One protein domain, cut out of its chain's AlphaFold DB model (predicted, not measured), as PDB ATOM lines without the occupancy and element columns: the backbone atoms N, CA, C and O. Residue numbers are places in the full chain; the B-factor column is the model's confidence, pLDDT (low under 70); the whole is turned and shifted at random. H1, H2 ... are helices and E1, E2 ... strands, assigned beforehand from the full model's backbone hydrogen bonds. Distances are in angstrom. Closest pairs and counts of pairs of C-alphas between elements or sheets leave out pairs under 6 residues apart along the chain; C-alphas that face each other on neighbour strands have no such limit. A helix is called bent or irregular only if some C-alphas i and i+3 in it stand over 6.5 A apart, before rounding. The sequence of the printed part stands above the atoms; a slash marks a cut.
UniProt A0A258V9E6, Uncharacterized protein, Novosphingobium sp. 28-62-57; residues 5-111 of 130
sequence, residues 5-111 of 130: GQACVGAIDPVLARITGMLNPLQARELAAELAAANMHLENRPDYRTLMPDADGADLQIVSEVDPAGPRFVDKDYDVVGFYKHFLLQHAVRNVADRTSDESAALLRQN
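Overview. This is residues 5 to 111 of the 130 residues of an uncharacterized protein of Novosphingobium sp. 28-62-57 (UniProt A0A258V9E6). An antiparallel strand hairpin, E1 and E2, forms a slender arm at one end of a loose group of helices. In that group H2, H3 and H4 make a row, each packed on the next at a steep angle, while H1 meets H2 through residue 8 alone. The printed part has 107 residues, with H1, H2, E1, E2, H3 and H4 along the chain; the class is mostly helix. It is loose, with a radius of gyration of the C-alphas of 18.7 A, and spans 65 by 29 by 28 A, the arm adding to the length.

Arrangement. E1, residues 47 to 51, and E2, residues 61 to 65, are antiparallel neighbours at 152 degrees; N 49 and O 63 are 3.0 A apart, within hydrogen-bond range. H2, residues 25 to 40, touches H3, residues 78 to 89, closest at the C-alphas of Ala 33 and Tyr 84, 5.0 A. Their tilt of 38 degrees is only just steep, opposite ways. H3 and H4, residues 101 to 109, form a helical hairpin and touch at 4.1 A between C-alphas 82 and 109. H1, residues 5 to 16, only just touches H2, with 3 pairs of C-alphas within 8 A, the closest those of Cys 8 and Asn 39, 6.8 A. H1 and H4 are apart from both strands. Every O i to N i+4 pair is within hydrogen-bond range in H2, H3 and H4, but 5 of 8 in H1.

Along the chain. E1 begins at C-alpha 47 (-27.089, -38.892, -6.255). H2 is 22.9 A long, H3 15.6 A. H1 is irregular, with C-alphas 11 and 14 7.4 A apart. H4 ends at C-alpha 109 (-47.922, -56.053, -21.125).

Size, cuts and confidence. The C-alphas farthest apart, of Ala 55 and Asp 98, are 65.5 A apart. The printed part has no cut. E2 to H3 and H3 to H4 are long links; residues 17 to 22 stand free. pLDDT is under 70 at residues 5 to 12 and 94 to 97.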
ATOM      1  N   GLY A   5     -38.894 -36.914  -9.451       50.19
ATOM      2  CA  GLY A   5     -40.009 -36.285 -10.153       50.19
ATOM      3  C   GLY A   5     -39.606 -35.058 -10.967       50.19
ATOM      4  O   GLY A   5     -40.013 -34.954 -12.112       50.19
ATOM      5  N   GLN A   6     -38.786 -34.147 -10.435       53.25
ATOM      6  CA  GLN A   6     -38.508 -32.883 -11.132       53.25
ATOM      7  C   GLN A   6     -37.603 -33.020 -12.362       53.25
ATOM      8  O   GLN A   6     -37.880 -32.378 -13.374       53.25
ATOM      9  N   ALA A   7     -36.564 -33.860 -12.311       54.06
ATOM     10  CA  ALA A   7     -35.684 -34.062 -13.461       54.06
ATOM     11  C   ALA A   7     -36.449 -34.735 -14.612       54.06
ATOM     12  O   ALA A   7     -36.405 -34.265 -15.745       54.06
ATOM     13  N   CYS A   8     -37.248 -35.763 -14.306       54.91
ATOM     14  CA  CYS A   8     -38.106 -36.398 -15.304       54.91
ATOM     15  C   CYS A   8     -39.205 -35.454 -15.815       54.91
ATOM     16  O   CYS A   8     -39.494 -35.475 -17.008       54.91
ATOM     17  N   VAL A   9     -39.778 -34.599 -14.952       59.69
ATOM     18  CA  VAL A   9     -40.820 -33.621 -15.325       59.69
ATOM     19  C   VAL A   9     -40.334 -32.638 -16.390       59.69
ATOM     20  O   VAL A   9     -41.080 -32.356 -17.321       59.69
ATOM     21  N   GLY A  10     -39.079 -32.184 -16.329       60.84
ATOM     22  CA  GLY A  10     -38.520 -31.307 -17.365       60.84
ATOM     23  C   GLY A  10     -38.422 -31.972 -18.746       60.84
ATOM     24  O   GLY A  10     -38.678 -31.332 -19.762       60.84
ATOM     25  N   ALA A  11     -38.103 -33.268 -18.801       62.66
ATOM     26  CA  ALA A  11     -37.967 -34.000 -20.064       62.66
ATOM     27  C   ALA A  11     -39.318 -34.344 -20.720       62.66
ATOM     28  O   ALA A  11     -39.418 -34.432 -21.943       62.66
ATOM     29  N   ILE A  12     -40.364 -34.522 -19.914       68.12
ATOM     30  CA  ILE A  12     -41.729 -34.810 -20.382       68.12
ATOM     31  C   ILE A  12     -42.569 -33.547 -20.583       68.12
ATOM     32  O   ILE A  12     -43.718 -33.658 -21.010       68.12
ATOM     33  N   ASP A  13     -42.045 -32.369 -20.244       70.12
ATOM     34  CA  ASP A  13     -42.780 -31.104 -20.291       70.12
ATOM     35  C   ASP A  13     -43.436 -30.851 -21.665       70.12
ATOM     36  O   ASP A  13     -44.613 -30.489 -21.701       70.12
ATOM     37  N   PRO A  14     -42.801 -31.185 -22.814       70.62
ATOM     38  CA  PRO A  14     -43.462 -31.104 -24.119       70.62
ATOM     39  C   PRO A  14     -44.679 -32.031 -24.272       70.62
ATOM     40  O   PRO A  14     -45.598 -31.717 -25.024       70.62
ATOM     41  N   VAL A  15     -44.701 -33.182 -23.592       70.44
ATOM     42  CA  VAL A  15     -45.847 -34.108 -23.582       70.44
ATOM     43  C   VAL A  15     -46.934 -33.583 -22.651       70.44
ATOM     44  O   VAL A  15     -48.100 -33.554 -23.044       70.44
ATOM     45  N   LEU A  16     -46.567 -33.112 -21.456       73.31
ATOM     46  CA  LEU A  16     -47.510 -32.516 -20.505       73.31
ATOM     47  C   LEU A  16     -48.178 -31.264 -21.081       73.31
ATOM     48  O   LEU A  16     -49.390 -31.112 -20.959       73.31
ATOM     49  N   ALA A  17     -47.425 -30.421 -21.790       76.94
ATOM     50  CA  ALA A  17     -47.936 -29.227 -22.461       76.94
ATOM     51  C   ALA A  17     -48.980 -29.537 -23.551       76.94
ATOM     52  O   ALA A  17     -49.784 -28.674 -23.902       76.94
ATOM     53  N   ARG A  18     -48.998 -30.767 -24.089       74.06
ATOM     54  CA  ARG A  18     -50.006 -31.218 -25.066       74.06
ATOM     55  C   ARG A  18     -51.300 -31.702 -24.409       74.06
ATOM     56  O   ARG A  18     -52.299 -31.865 -25.107       74.06
ATOM     57  N   ILE A  19     -51.310 -31.903 -23.092       75.62
ATOM     58  CA  ILE A  19     -52.500 -32.270 -22.323       75.62
ATOM     59  C   ILE A  19     -53.249 -30.981 -21.961       75.62
ATOM     60  O   ILE A  19     -53.020 -30.370 -20.922       75.62
ATOM     61  N   THR A  20     -54.147 -30.544 -22.842       72.94
ATOM     62  CA  THR A  20     -54.889 -29.277 -22.694       72.94
ATOM     63  C   THR A  20     -56.230 -29.420 -21.963       72.94
ATOM     64  O   THR A  20     -56.871 -28.416 -21.652       72.94
ATOM     65  N   GLY A  21     -56.661 -30.651 -21.669       74.50
ATOM     66  CA  GLY A  21     -57.934 -30.967 -21.015       74.50
ATOM     67  C   GLY A  21     -57.783 -31.879 -19.796       74.50
ATOM     68  O   GLY A  21     -56.706 -32.396 -19.505       74.50
ATOM     69  N   MET A  22     -58.884 -32.095 -19.071       76.81
ATOM     70  CA  MET A  22     -58.909 -33.025 -17.940       76.81
ATOM     71  C   MET A  22     -58.632 -34.460 -18.400       76.81
ATOM     72  O   MET A  22     -59.357 -35.000 -19.234       76.81
ATOM     73  N   LEU A  23     -57.631 -35.098 -17.791       80.31
ATOM     74  CA  LEU A  23     -57.388 -36.526 -17.965       80.31
ATOM     75  C   LEU A  23     -58.464 -37.329 -17.239       80.31
ATOM     76  O   LEU A  23     -58.741 -37.106 -16.058       80.31
ATOM     77  N   ASN A  24     -59.034 -38.316 -17.925       83.38
ATOM     78  CA  ASN A  24     -59.859 -39.305 -17.248       83.38
ATOM     79  C   ASN A  24     -58.984 -40.233 -16.368       83.38
ATOM     80  O   ASN A  24     -57.759 -40.282 -16.525       83.38
ATOM     81  N   PRO A  25     -59.580 -41.016 -15.449       84.06
ATOM     82  CA  PRO A  25     -58.808 -41.860 -14.536       84.06
ATOM     83  C   PRO A  25     -57.931 -42.934 -15.201       84.06
ATOM     84  O   PRO A  25     -57.017 -43.439 -14.552       84.06
ATOM     85  N   LEU A  26     -58.211 -43.343 -16.441       85.44
ATOM     86  CA  LEU A  26     -57.383 -44.307 -17.176       85.44
ATOM     87  C   LEU A  26     -56.177 -43.619 -17.799       85.44
ATOM     88  O   LEU A  26     -55.056 -44.077 -17.617       85.44
ATOM     89  N   GLN A  27     -56.404 -42.471 -18.430       84.75
ATOM     90  CA  GLN A  27     -55.350 -41.632 -18.988       84.75
ATOM     91  C   GLN A  27     -54.371 -41.181 -17.894       84.75
ATOM     92  O   GLN A  27     -53.164 -41.326 -18.043       84.75
ATOM     93  N   ALA A  28     -54.865 -40.741 -16.732       85.06
ATOM     94  CA  ALA A  28     -54.002 -40.361 -15.611       85.06
ATOM     95  C   ALA A  28     -53.123 -41.525 -15.107       85.06
ATOM     96  O   ALA A  28     -51.954 -41.329 -14.772       85.06
ATOM     97  N   ARG A  29     -53.666 -42.749 -15.071       87.88
ATOM     98  CA  ARG A  29     -52.911 -43.952 -14.682       87.88
ATOM     99  C   ARG A  29     -51.916 -44.385 -15.750       87.88
ATOM    100  O   ARG A  29     -50.831 -44.839 -15.403       87.88
ATOM    101  N   GLU A  30     -52.266 -44.242 -17.023       87.88
ATOM    102  CA  GLU A  30     -51.338 -44.505 -18.116       87.88
ATOM    103  C   GLU A  30     -50.176 -43.515 -18.114       87.88
ATOM    104  O   GLU A  30     -49.027 -43.936 -18.203       87.88
ATOM    105  N   LEU A  31     -50.453 -42.222 -17.926       86.25
ATOM    106  CA  LEU A  31     -49.409 -41.220 -17.759       86.25
ATOM    107  C   LEU A  31     -48.488 -41.602 -16.594       86.25
ATOM    108  O   LEU A  31     -47.277 -41.640 -16.764       86.25
ATOM    109  N   ALA A  32     -49.041 -41.984 -15.439       86.31
ATOM    110  CA  ALA A  32     -48.238 -42.452 -14.310       86.31
ATOM    111  C   ALA A  32     -47.376 -43.688 -14.645       86.31
ATOM    112  O   ALA A  32     -46.247 -43.782 -14.162       86.31
ATOM    113  N   ALA A  33     -47.870 -44.612 -15.478       88.44
ATOM    114  CA  ALA A  33     -47.100 -45.765 -15.946       88.44
ATOM    115  C   ALA A  33     -45.908 -45.342 -16.816       88.44
ATOM    116  O   ALA A  33     -44.795 -45.820 -16.600       88.44
ATOM    117  N   GLU A  34     -46.125 -44.425 -17.760       86.06
ATOM    118  CA  GLU A  34     -45.067 -43.879 -18.620       86.06
ATOM    119  C   GLU A  34     -44.020 -43.111 -17.800       86.06
ATOM    120  O   GLU A  34     -42.828 -43.254 -18.049       86.06
ATOM    121  N   LEU A  35     -44.431 -42.372 -16.764       85.31
ATOM    122  CA  LEU A  35     -43.506 -41.683 -15.852       85.31
ATOM    123  C   LEU A  35     -42.679 -42.642 -14.999       85.31
ATOM    124  O   LEU A  35     -41.476 -42.443 -14.834       85.31
ATOM    125  N   ALA A  36     -43.307 -43.692 -14.470       86.62
ATOM    126  CA  ALA A  36     -42.599 -44.723 -13.724       86.62
ATOM    127  C   ALA A  36     -41.577 -45.446 -14.614       86.62
ATOM    128  O   ALA A  36     -40.444 -45.673 -14.192       86.62
ATOM    129  N   ALA A  37     -41.952 -45.744 -15.861       87.25
ATOM    130  CA  ALA A  37     -41.046 -46.320 -16.841       87.25
ATOM    131  C   ALA A  37     -39.913 -45.351 -17.202       87.25
ATOM    132  O   ALA A  37     -38.757 -45.758 -17.204       87.25
ATOM    133  N   ALA A  38     -40.197 -44.069 -17.455       82.94
ATOM    134  CA  ALA A  38     -39.171 -43.060 -17.726       82.94
ATOM    135  C   ALA A  38     -38.138 -42.988 -16.593       82.94
ATOM    136  O   ALA A  38     -36.940 -42.971 -16.861       82.94
ATOM    137  N   ASN A  39     -38.583 -43.062 -15.335       83.81
ATOM    138  CA  ASN A  39     -37.672 -43.096 -14.196       83.81
ATOM    139  C   ASN A  39     -36.742 -44.323 -14.204       83.81
ATOM    140  O   ASN A  39     -35.577 -44.244 -13.818       83.81
ATOM    141  N   MET A  40     -37.234 -45.475 -14.663       85.69
ATOM    142  CA  MET A  40     -36.403 -46.673 -14.791       85.69
ATOM    143  C   MET A  40     -35.340 -46.540 -15.881       85.69
ATOM    144  O   MET A  40     -34.238 -47.050 -15.688       85.69
ATOM    145  N   HIS A  41     -35.651 -45.824 -16.962       87.44
ATOM    146  CA  HIS A  41     -34.737 -45.556 -18.076       87.44
ATOM    147  C   HIS A  41     -33.776 -44.388 -17.825       87.44
ATOM    148  O   HIS A  41     -32.953 -44.092 -18.690       87.44
ATOM    149  N   LEU A  42     -33.873 -43.703 -16.682       86.38
ATOM    150  CA  LEU A  42     -32.972 -42.607 -16.347       86.38
ATOM    151  C   LEU A  42     -31.555 -43.155 -16.114       86.38
ATOM    152  O   LEU A  42     -31.315 -43.895 -15.156       86.38
ATOM    153  N   GLU A  43     -30.636 -42.791 -17.008       87.56
ATOM    154  CA  GLU A  43     -29.241 -43.241 -17.014       87.56
ATOM    155  C   GLU A  43     -28.434 -42.543 -15.913       87.56
ATOM    156  O   GLU A  43     -27.716 -43.185 -15.148       87.56
ATOM    157  N   ASN A  44     -28.579 -41.223 -15.800       85.25
ATOM    158  CA  ASN A  44     -27.872 -40.381 -14.836       85.25
ATOM    159  C   ASN A  44     -28.792 -39.982 -13.677       85.25
ATOM    160  O   ASN A  44     -29.229 -38.836 -13.550       85.25
ATOM    161  N   ARG A  45     -29.108 -40.965 -12.830       81.75
ATOM    162  CA  ARG A  45     -29.939 -40.740 -11.644       81.75
ATOM    163  C   ARG A  45     -29.291 -39.720 -10.700       81.75
ATOM    164  O   ARG A  45     -28.068 -39.731 -10.569       81.75
ATOM    165  N   PRO A  46     -30.086 -38.872 -10.027       78.50
ATOM    166  CA  PRO A  46     -29.552 -37.983  -9.009       78.50
ATOM    167  C   PRO A  46     -28.918 -38.775  -7.866       78.50
ATOM    168  O   PRO A  46     -29.521 -39.712  -7.335       78.50
ATOM    169  N   ASP A  47     -27.731 -38.352  -7.446       81.38
ATOM    170  CA  ASP A  47     -27.089 -38.892  -6.255       81.38
ATOM    171  C   ASP A  47     -27.542 -38.092  -5.036       81.38
ATOM    172  O   ASP A  47     -27.367 -36.875  -4.957       81.38
ATOM    173  N   TYR A  48     -28.115 -38.784  -4.055       82.88
ATOM    174  CA  TYR A  48     -28.540 -38.173  -2.802       82.88
ATOM    175  C   TYR A  48     -27.517 -38.436  -1.713       82.88
ATOM    176  O   TYR A  48     -27.100 -39.575  -1.492       82.88
ATOM    177  N   ARG A  49     -27.139 -37.382  -0.995       82.56
ATOM    178  CA  ARG A  49     -26.244 -37.484   0.156       82.56
ATOM    179  C   ARG A  49     -26.844 -36.744   1.333       82.56
ATOM    180  O   ARG A  49     -27.448 -35.684   1.180       82.56
ATOM    181  N   THR A  50     -26.637 -37.302   2.513       87.94
ATOM    182  CA  THR A  50     -26.926 -36.612   3.763       87.94
ATOM    183  C   THR A  50     -25.642 -35.951   4.234       87.94
ATOM    184  O   THR A  50     -24.640 -36.630   4.451       87.94
ATOM    185  N   LEU A  51     -25.665 -34.632   4.373       86.12
ATOM    186  CA  LEU A  51     -24.594 -33.872   4.995       86.12
ATOM    187  C   LEU A  51     -24.969 -33.614   6.451       86.12
ATOM    188  O   LEU A  51     -26.064 -33.137   6.749       86.12
ATOM    189  N   MET A  52     -24.034 -33.931   7.339       87.06
ATOM    190  CA  MET A  52     -24.058 -33.548   8.747       87.06
ATOM    191  C   MET A  52     -22.829 -32.673   8.995       87.06
ATOM    192  O   MET A  52     -21.755 -33.214   9.269       87.06
ATOM    193  N   PRO A  53     -22.934 -31.350   8.790       76.69
ATOM    194  CA  PRO A  53     -21.843 -30.420   9.064       76.69
ATOM    195  C   PRO A  53     -21.380 -30.462  10.527       76.69
ATOM    196  O   PRO A  53     -20.178 -30.360  10.770       76.69
ATOM    197  N   ASP A  54     -22.300 -30.709  11.466       81.06
ATOM    198  CA  ASP A  54     -22.010 -30.751  12.897       81.06
ATOM    199  C   ASP A  54     -22.155 -32.173  13.471       81.06
ATOM    200  O   ASP A  54     -23.043 -32.949  13.103       81.06
ATOM    201  N   ALA A  55     -21.251 -32.539  14.385       75.56
ATOM    202  CA  ALA A  55     -21.154 -33.892  14.945       75.56
ATOM    203  C   ALA A  55     -22.307 -34.263  15.898       75.56
ATOM    204  O   ALA A  55     -22.492 -35.437  16.219       75.56
ATOM    205  N   ASP A  56     -23.070 -33.274  16.357       80.06
ATOM    206  CA  ASP A  56     -24.262 -33.432  17.191       80.06
ATOM    207  C   ASP A  56     -25.527 -33.750  16.372       80.06
ATOM    208  O   ASP A  56     -26.556 -34.105  16.949       80.06
ATOM    209  N   GLY A  57     -25.445 -33.686  15.035       70.38
ATOM    210  CA  GLY A  57     -26.540 -34.023  14.125       70.38
ATOM    211  C   GLY A  57     -27.705 -33.035  14.154       70.38
ATOM    212  O   GLY A  57     -28.789 -33.377  13.682       70.38
ATOM    213  N   ALA A  58     -27.500 -31.835  14.710       77.12
ATOM    214  CA  ALA A  58     -28.532 -30.806  14.799       77.12
ATOM    215  C   ALA A  58     -28.867 -30.200  13.426       77.12
ATOM    216  O   ALA A  58     -30.037 -29.934  13.146       77.12
ATOM    217  N   ASP A  59     -27.862 -30.055  12.558       77.62
ATOM    218  CA  ASP A  59     -28.030 -29.639  11.168       77.62
ATOM    219  C   ASP A  59     -27.877 -30.845  10.238       77.62
ATOM    220  O   ASP A  59     -26.776 -31.324   9.967       77.62
ATOM    221  N   LEU A  60     -29.007 -31.351   9.743       82.56
ATOM    222  CA  LEU A  60     -29.061 -32.421   8.754       82.56
ATOM    223  C   LEU A  60     -29.560 -31.857   7.428       82.56
ATOM    224  O   LEU A  60     -30.679 -31.353   7.330       82.56
ATOM    225  N   GLN A  61     -28.737 -31.974   6.390       85.19
ATOM    226  CA  GLN A  61     -29.082 -31.533   5.044       85.19
ATOM    227  C   GLN A  61     -29.133 -32.732   4.107       85.19
ATOM    228  O   GLN A  61     -28.204 -33.535   4.061       85.19
ATOM    229  N   ILE A  62     -30.206 -32.847   3.328       82.38
ATOM    230  CA  ILE A  62     -30.255 -33.767   2.190       82.38
ATOM    231  C   ILE A  62     -29.898 -32.944   0.962       82.38
ATOM    232  O   ILE A  62     -30.632 -32.029   0.589       82.38
ATOM    233  N   VAL A  63     -28.765 -33.263   0.349       85.19
ATOM    234  CA  VAL A  63     -28.334 -32.654  -0.907       85.19
ATOM    235  C   VAL A  63     -28.525 -33.643  -2.045       85.19
ATOM    236  O   VAL A  63     -28.389 -34.856  -1.871       85.19
ATOM    237  N   SER A  64     -28.854 -33.103  -3.212       81.75
ATOM    238  CA  SER A  64     -28.957 -33.847  -4.460       81.75
ATOM    239  C   SER A  64     -27.903 -33.319  -5.418       81.75
ATOM    240  O   SER A  64     -27.820 -32.112  -5.649       81.75
ATOM    241  N   GLU A  65     -27.088 -34.221  -5.946       81.31
ATOM    242  CA  GLU A  65     -26.180 -33.941  -7.046       81.31
ATOM    243  C   GLU A  65     -26.871 -34.386  -8.338       81.31
ATOM    244  O   GLU A  65     -27.189 -35.562  -8.521       81.31
ATOM    245  N   VAL A  66     -27.160 -33.417  -9.208       77.00
ATOM    246  CA  VAL A  66     -27.818 -33.632 -10.500       77.00
ATOM    247  C   VAL A  66     -26.835 -33.263 -11.600       77.00
ATOM    248  O   VAL A  66     -26.145 -32.248 -11.504       77.00
ATOM    249  N   ASP A  67     -26.784 -34.072 -12.654       79.00
ATOM    250  CA  ASP A  67     -25.967 -33.785 -13.829       79.00
ATOM    251  C   ASP A  67     -26.388 -32.436 -14.456       79.00
ATOM    252  O   ASP A  67     -27.560 -32.270 -14.817       79.00
ATOM    253  N   PRO A  68     -25.469 -31.464 -14.612       79.12
ATOM    254  CA  PRO A  68     -25.794 -30.155 -15.175       79.12
ATOM    255  C   PRO A  68     -26.251 -30.221 -16.639       79.12
ATOM    256  O   PRO A  68     -26.888 -29.281 -17.113       79.12
ATOM    257  N   ALA A  69     -25.960 -31.312 -17.357       81.69
ATOM    258  CA  ALA A  69     -26.471 -31.543 -18.706       81.69
ATOM    259  C   ALA A  69     -27.965 -31.931 -18.733       81.69
ATOM    260  O   ALA A  69     -28.550 -32.021 -19.813       81.69
ATOM    261  N   GLY A  70     -28.588 -32.142 -17.569       75.75
ATOM    262  CA  GLY A  70     -29.968 -32.596 -17.449       75.75
ATOM    263  C   GLY A  70     -30.114 -34.122 -17.542       75.75
ATOM    264  O   GLY A  70     -29.121 -34.849 -17.649       75.75
ATOM    265  N   PRO A  71     -31.352 -34.635 -17.465       78.62
ATOM    266  CA  PRO A  71     -31.615 -36.069 -17.491       78.62
ATOM    267  C   PRO A  71     -31.280 -36.679 -18.859       78.62
ATOM    268  O   PRO A  71     -31.689 -36.172 -19.905       78.62
ATOM    269  N   ARG A  72     -30.576 -37.809 -18.841       84.88
ATOM    270  CA  ARG A  72     -30.319 -38.678 -19.988       84.88
ATOM    271  C   ARG A  72     -31.090 -39.970 -19.809       84.88
ATOM    272  O   ARG A  72     -31.064 -40.579 -18.742       84.88
ATOM    273  N   PHE A  73     -31.755 -40.390 -20.871       84.06
ATOM    274  CA  PHE A  73     -32.514 -41.628 -20.889       84.06
ATOM    275  C   PHE A  73     -31.834 -42.605 -21.832       84.06
ATOM    276  O   PHE A  73     -31.397 -42.215 -22.916       84.06
ATOM    277  N   VAL A  74     -31.766 -43.868 -21.419       89.06
ATOM    278  CA  VAL A  74     -31.487 -44.954 -22.360       89.06
ATOM    279  C   VAL A  74     -32.669 -45.126 -23.317       89.06
ATOM    280  O   VAL A  74     -33.755 -44.583 -23.087       89.06
ATOM    281  N   ASP A  75     -32.467 -45.902 -24.382       86.69
ATOM    282  CA  ASP A  75     -33.544 -46.237 -25.309       86.69
ATOM    283  C   ASP A  75     -34.750 -46.835 -24.569       86.69
ATOM    284  O   ASP A  75     -34.612 -47.612 -23.621       86.69
ATOM    285  N   LYS A  76     -35.951 -46.450 -25.012       84.00
ATOM    286  CA  LYS A  76     -37.209 -46.872 -24.392       84.00
ATOM    287  C   LYS A  76     -37.367 -48.390 -24.501       84.00
ATOM    288  O   LYS A  76     -37.578 -48.911 -25.596       84.00
ATOM    289  N   ASP A  77     -37.352 -49.075 -23.362       88.25
ATOM    290  CA  ASP A  77     -37.708 -50.486 -23.269       88.25
ATOM    291  C   ASP A  77     -39.236 -50.622 -23.169       88.25
ATOM    292  O   ASP A  77     -39.883 -50.244 -22.182       88.25
ATOM    293  N   TYR A  78     -39.831 -51.154 -24.236       86.88
ATOM    294  CA  TYR A  78     -41.272 -51.350 -24.341       86.88
ATOM    295  C   TYR A  78     -41.789 -52.416 -23.365       86.88
ATOM    296  O   TYR A  78     -42.936 -52.304 -22.931       86.88
ATOM    297  N   ASP A  79     -40.962 -53.379 -22.950       89.81
ATOM    298  CA  ASP A  79     -41.350 -54.395 -21.970       89.81
ATOM    299  C   ASP A  79     -41.448 -53.788 -20.566       89.81
ATOM    300  O   ASP A  79     -42.388 -54.078 -19.821       89.81
ATOM    301  N   VAL A  80     -40.531 -52.877 -20.213       88.81
ATOM    302  CA  VAL A  80     -40.585 -52.128 -18.943       88.81
ATOM    303  C   VAL A  80     -41.836 -51.254 -18.890       88.81
ATOM    304  O   VAL A  80     -42.564 -51.252 -17.893       88.81
ATOM    305  N   VAL A  81     -42.136 -50.537 -19.972       89.00
ATOM    306  CA  VAL A  81     -43.341 -49.698 -20.061       89.00
ATOM    307  C   VAL A  81     -44.601 -50.557 -19.962       89.00
ATOM    308  O   VAL A  81     -45.504 -50.255 -19.177       89.00
ATOM    309  N   GLY A  82     -44.645 -51.661 -20.711       90.00
ATOM    310  CA  GLY A  82     -45.760 -52.598 -20.703       90.00
ATOM    311  C   GLY A  82     -45.983 -53.241 -19.333       90.00
ATOM    312  O   GLY A  82     -47.127 -53.397 -18.901       90.00
ATOM    313  N   PHE A  83     -44.912 -53.528 -18.589       91.94
ATOM    314  CA  PHE A  83     -44.996 -53.991 -17.204       91.94
ATOM    315  C   PHE A  83     -45.723 -52.982 -16.301       91.94
ATOM    316  O   PHE A  83     -46.674 -53.362 -15.610       91.94
ATOM    317  N   TYR A  84     -45.342 -51.699 -16.331       90.69
ATOM    318  CA  TYR A  84     -46.006 -50.665 -15.526       90.69
ATOM    319  C   TYR A  84     -47.449 -50.417 -15.964       90.69
ATOM    320  O   TYR A  84     -48.335 -50.293 -15.113       90.69
ATOM    321  N   LYS A  85     -47.715 -50.398 -17.276       90.62
ATOM    322  CA  LYS A  85     -49.076 -50.264 -17.809       90.62
ATOM    323  C   LYS A  85     -49.954 -51.418 -17.362       90.62
ATOM    324  O   LYS A  85     -51.037 -51.185 -16.836       90.62
ATOM    325  N   HIS A  86     -49.480 -52.654 -17.485       90.75
ATOM    326  CA  HIS A  86     -50.192 -53.820 -16.980       90.75
ATOM    327  C   HIS A  86     -50.458 -53.695 -15.474       90.75
ATOM    328  O   HIS A  86     -51.603 -53.809 -15.043       90.75
ATOM    329  N   PHE A  87     -49.438 -53.375 -14.674       90.38
ATOM    330  CA  PHE A  87     -49.581 -53.243 -13.225       90.38
ATOM    331  C   PHE A  87     -50.647 -52.208 -12.823       90.38
ATOM    332  O   PHE A  87     -51.489 -52.495 -11.969       90.38
ATOM    333  N   LEU A  88     -50.654 -51.035 -13.467       88.38
ATOM    334  CA  LEU A  88     -51.552 -49.927 -13.127       88.38
ATOM    335  C   LEU A  88     -52.928 -49.993 -13.808       88.38
ATOM    336  O   LEU A  88     -53.880 -49.426 -13.272       88.38
ATOM    337  N   LEU A  89     -53.066 -50.671 -14.952       88.56
ATOM    338  CA  LEU A  89     -54.274 -50.632 -15.796       88.56
ATOM    339  C   LEU A  89     -54.965 -51.993 -15.975       88.56
ATOM    340  O   LEU A  89     -56.066 -52.024 -16.520       88.56
ATOM    341  N   GLN A  90     -54.410 -53.107 -15.483       86.19
ATOM    342  CA  GLN A  90     -55.017 -54.448 -15.636       86.19
ATOM    343  C   GLN A  90     -56.478 -54.547 -15.155       86.19
ATOM    344  O   GLN A  90     -57.254 -55.352 -15.661       86.19
ATOM    345  N   HIS A  91     -56.888 -53.721 -14.190       82.38
ATOM    346  CA  HIS A  91     -58.264 -53.699 -13.691       82.38
ATOM    347  C   HIS A  91     -59.240 -53.001 -14.655       82.38
ATOM    348  O   HIS A  91     -60.437 -53.279 -14.627       82.38
ATOM    349  N   ALA A  92     -58.734 -52.099 -15.497       78.00
ATOM    350  CA  ALA A  92     -59.520 -51.299 -16.424       78.00
ATOM    351  C   ALA A  92     -59.788 -52.009 -17.755       78.00
ATOM    352  O   ALA A  92     -60.775 -51.719 -18.425       78.00
ATOM    353  N   VAL A  93     -58.938 -52.970 -18.124       71.94
ATOM    354  CA  VAL A  93     -59.014 -53.652 -19.423       71.94
ATOM    355  C   VAL A  93     -60.086 -54.731 -19.532       71.94
ATOM    356  O   VAL A  93     -60.283 -55.292 -20.603       71.94
ATOM    357  N   ARG A  94     -60.842 -54.981 -18.459       66.38
ATOM    358  CA  ARG A  94     -62.016 -55.866 -18.500       66.38
ATOM    359  C   ARG A  94     -63.132 -55.353 -19.417       66.38
ATOM    360  O   ARG A  94     -63.987 -56.139 -19.798       66.38
ATOM    361  N   ASN A  95     -63.121 -54.058 -19.742       61.72
ATOM    362  CA  ASN A  95     -64.205 -53.370 -20.444       61.72
ATOM    363  C   ASN A  95     -63.804 -52.857 -21.841       61.72
ATOM    364  O   ASN A  95     -64.476 -51.973 -22.367       61.72
ATOM    365  N   VAL A  96     -62.707 -53.348 -22.427       69.50
ATOM    366  CA  VAL A  96     -62.308 -52.959 -23.792       69.50
ATOM    367  C   VAL A  96     -63.155 -53.742 -24.793       69.50
ATOM    368  O   VAL A  96     -63.245 -54.966 -24.697       69.50
ATOM    369  N   ALA A  97     -63.790 -53.041 -25.735       64.12
ATOM    370  CA  ALA A  97     -64.647 -53.665 -26.736       64.12
ATOM    371  C   ALA A  97     -63.866 -54.694 -27.579       64.12
ATOM    372  O   ALA A  97     -62.676 -54.528 -27.871       64.12
ATOM    373  N   ASP A  98     -64.555 -55.777 -27.946       74.81
ATOM    374  CA  ASP A  98     -64.076 -56.832 -28.849       74.81
ATOM    375  C   ASP A  98     -62.843 -57.627 -28.384       74.81
ATOM    376  O   ASP A  98     -62.202 -58.301 -29.192       74.81
ATOM    377  N   ARG A  99     -62.496 -57.585 -27.089       79.62
ATOM    378  CA  ARG A  99     -61.377 -58.356 -26.521       79.62
ATOM    379  C   ARG A  99     -61.731 -58.981 -25.184       79.62
ATOM    380  O   ARG A  99     -62.450 -58.409 -24.368       79.62
ATOM    381  N   THR A 100     -61.160 -60.148 -24.924       82.38
ATOM    382  CA  THR A 100     -61.177 -60.732 -23.585       82.38
ATOM    383  C   THR A 100     -60.273 -59.937 -22.637       82.38
ATOM    384  O   THR A 100     -59.359 -59.206 -23.047       82.38
ATOM    385  N   SER A 101     -60.510 -60.097 -21.333       81.06
ATOM    386  CA  SER A 101     -59.655 -59.504 -20.297       81.06
ATOM    387  C   SER A 101     -58.201 -59.970 -20.427       81.06
ATOM    388  O   SER A 101     -57.291 -59.172 -20.210       81.06
ATOM    389  N   ASP A 102     -57.981 -61.236 -20.784       84.06
ATOM    390  CA  ASP A 102     -56.643 -61.822 -20.877       84.06
ATOM    391  C   ASP A 102     -55.887 -61.300 -22.104       84.06
ATOM    392  O   ASP A 102     -54.718 -60.925 -21.996       84.06
ATOM    393  N   GLU A 103     -56.561 -61.176 -23.252       84.75
ATOM    394  CA  GLU A 103     -55.981 -60.568 -24.456       84.75
ATOM    395  C   GLU A 103     -55.591 -59.111 -24.211       84.75
ATOM    396  O   GLU A 103     -54.486 -58.687 -24.551       84.75
ATOM    397  N   SER A 104     -56.468 -58.341 -23.571       85.38
ATOM    398  CA  SER A 104     -56.205 -56.928 -23.293       85.38
ATOM    399  C   SER A 104     -55.076 -56.747 -22.273       85.38
ATOM    400  O   SER A 104     -54.234 -55.857 -22.420       85.38
ATOM    401  N   ALA A 105     -54.997 -57.621 -21.265       84.50
ATOM    402  CA  ALA A 105     -53.898 -57.640 -20.306       84.50
ATOM    403  C   ALA A 105     -52.556 -58.010 -20.960       84.50
ATOM    404  O   ALA A 105     -51.530 -57.416 -20.612       84.50
ATOM    405  N   ALA A 106     -52.559 -58.948 -21.912       86.44
ATOM    406  CA  ALA A 106     -51.378 -59.315 -22.687       86.44
ATOM    407  C   ALA A 106     -50.917 -58.168 -23.600       86.44
ATOM    408  O   ALA A 106     -49.725 -57.869 -23.646       86.44
ATOM    409  N   LEU A 107     -51.846 -57.473 -24.266       86.75
ATOM    410  CA  LEU A 107     -51.532 -56.313 -25.106       86.75
ATOM    411  C   LEU A 107     -50.980 -55.136 -24.292       86.75
ATOM    412  O   LEU A 107     -50.013 -54.513 -24.724       86.75
ATOM    413  N   LEU A 108     -51.523 -54.866 -23.097       86.75
ATOM    414  CA  LEU A 108     -50.920 -53.896 -22.173       86.75
ATOM    415  C   LEU A 108     -49.486 -54.279 -21.816       86.75
ATOM    416  O   LEU A 108     -48.608 -53.423 -21.828       86.75
ATOM    417  N   ARG A 109     -49.248 -55.560 -21.515       87.69
ATOM    418  CA  ARG A 109     -47.922 -56.053 -21.125       87.69
ATOM    419  C   ARG A 109     -46.893 -55.936 -22.246       87.69
ATOM    420  O   ARG A 109     -45.724 -55.746 -21.954       87.69
ATOM    421  N   GLN A 110     -47.334 -56.006 -23.498       87.19
ATOM    422  CA  GLN A 110     -46.507 -55.781 -24.689       87.19
ATOM    423  C   GLN A 110     -46.400 -54.293 -25.069       87.19
ATOM    424  O   GLN A 110     -45.844 -53.972 -26.114       87.19
ATOM    425  N   ASN A 111     -46.990 -53.387 -24.277       85.44
ATOM    426  CA  ASN A 111     -47.120 -51.962 -24.590       85.44
ATOM    427  C   ASN A 111     -47.811 -51.682 -25.947       85.44
ATOM    428  O   ASN A 111     -47.520 -50.697 -26.617       85.44
TER     429      ASN A 111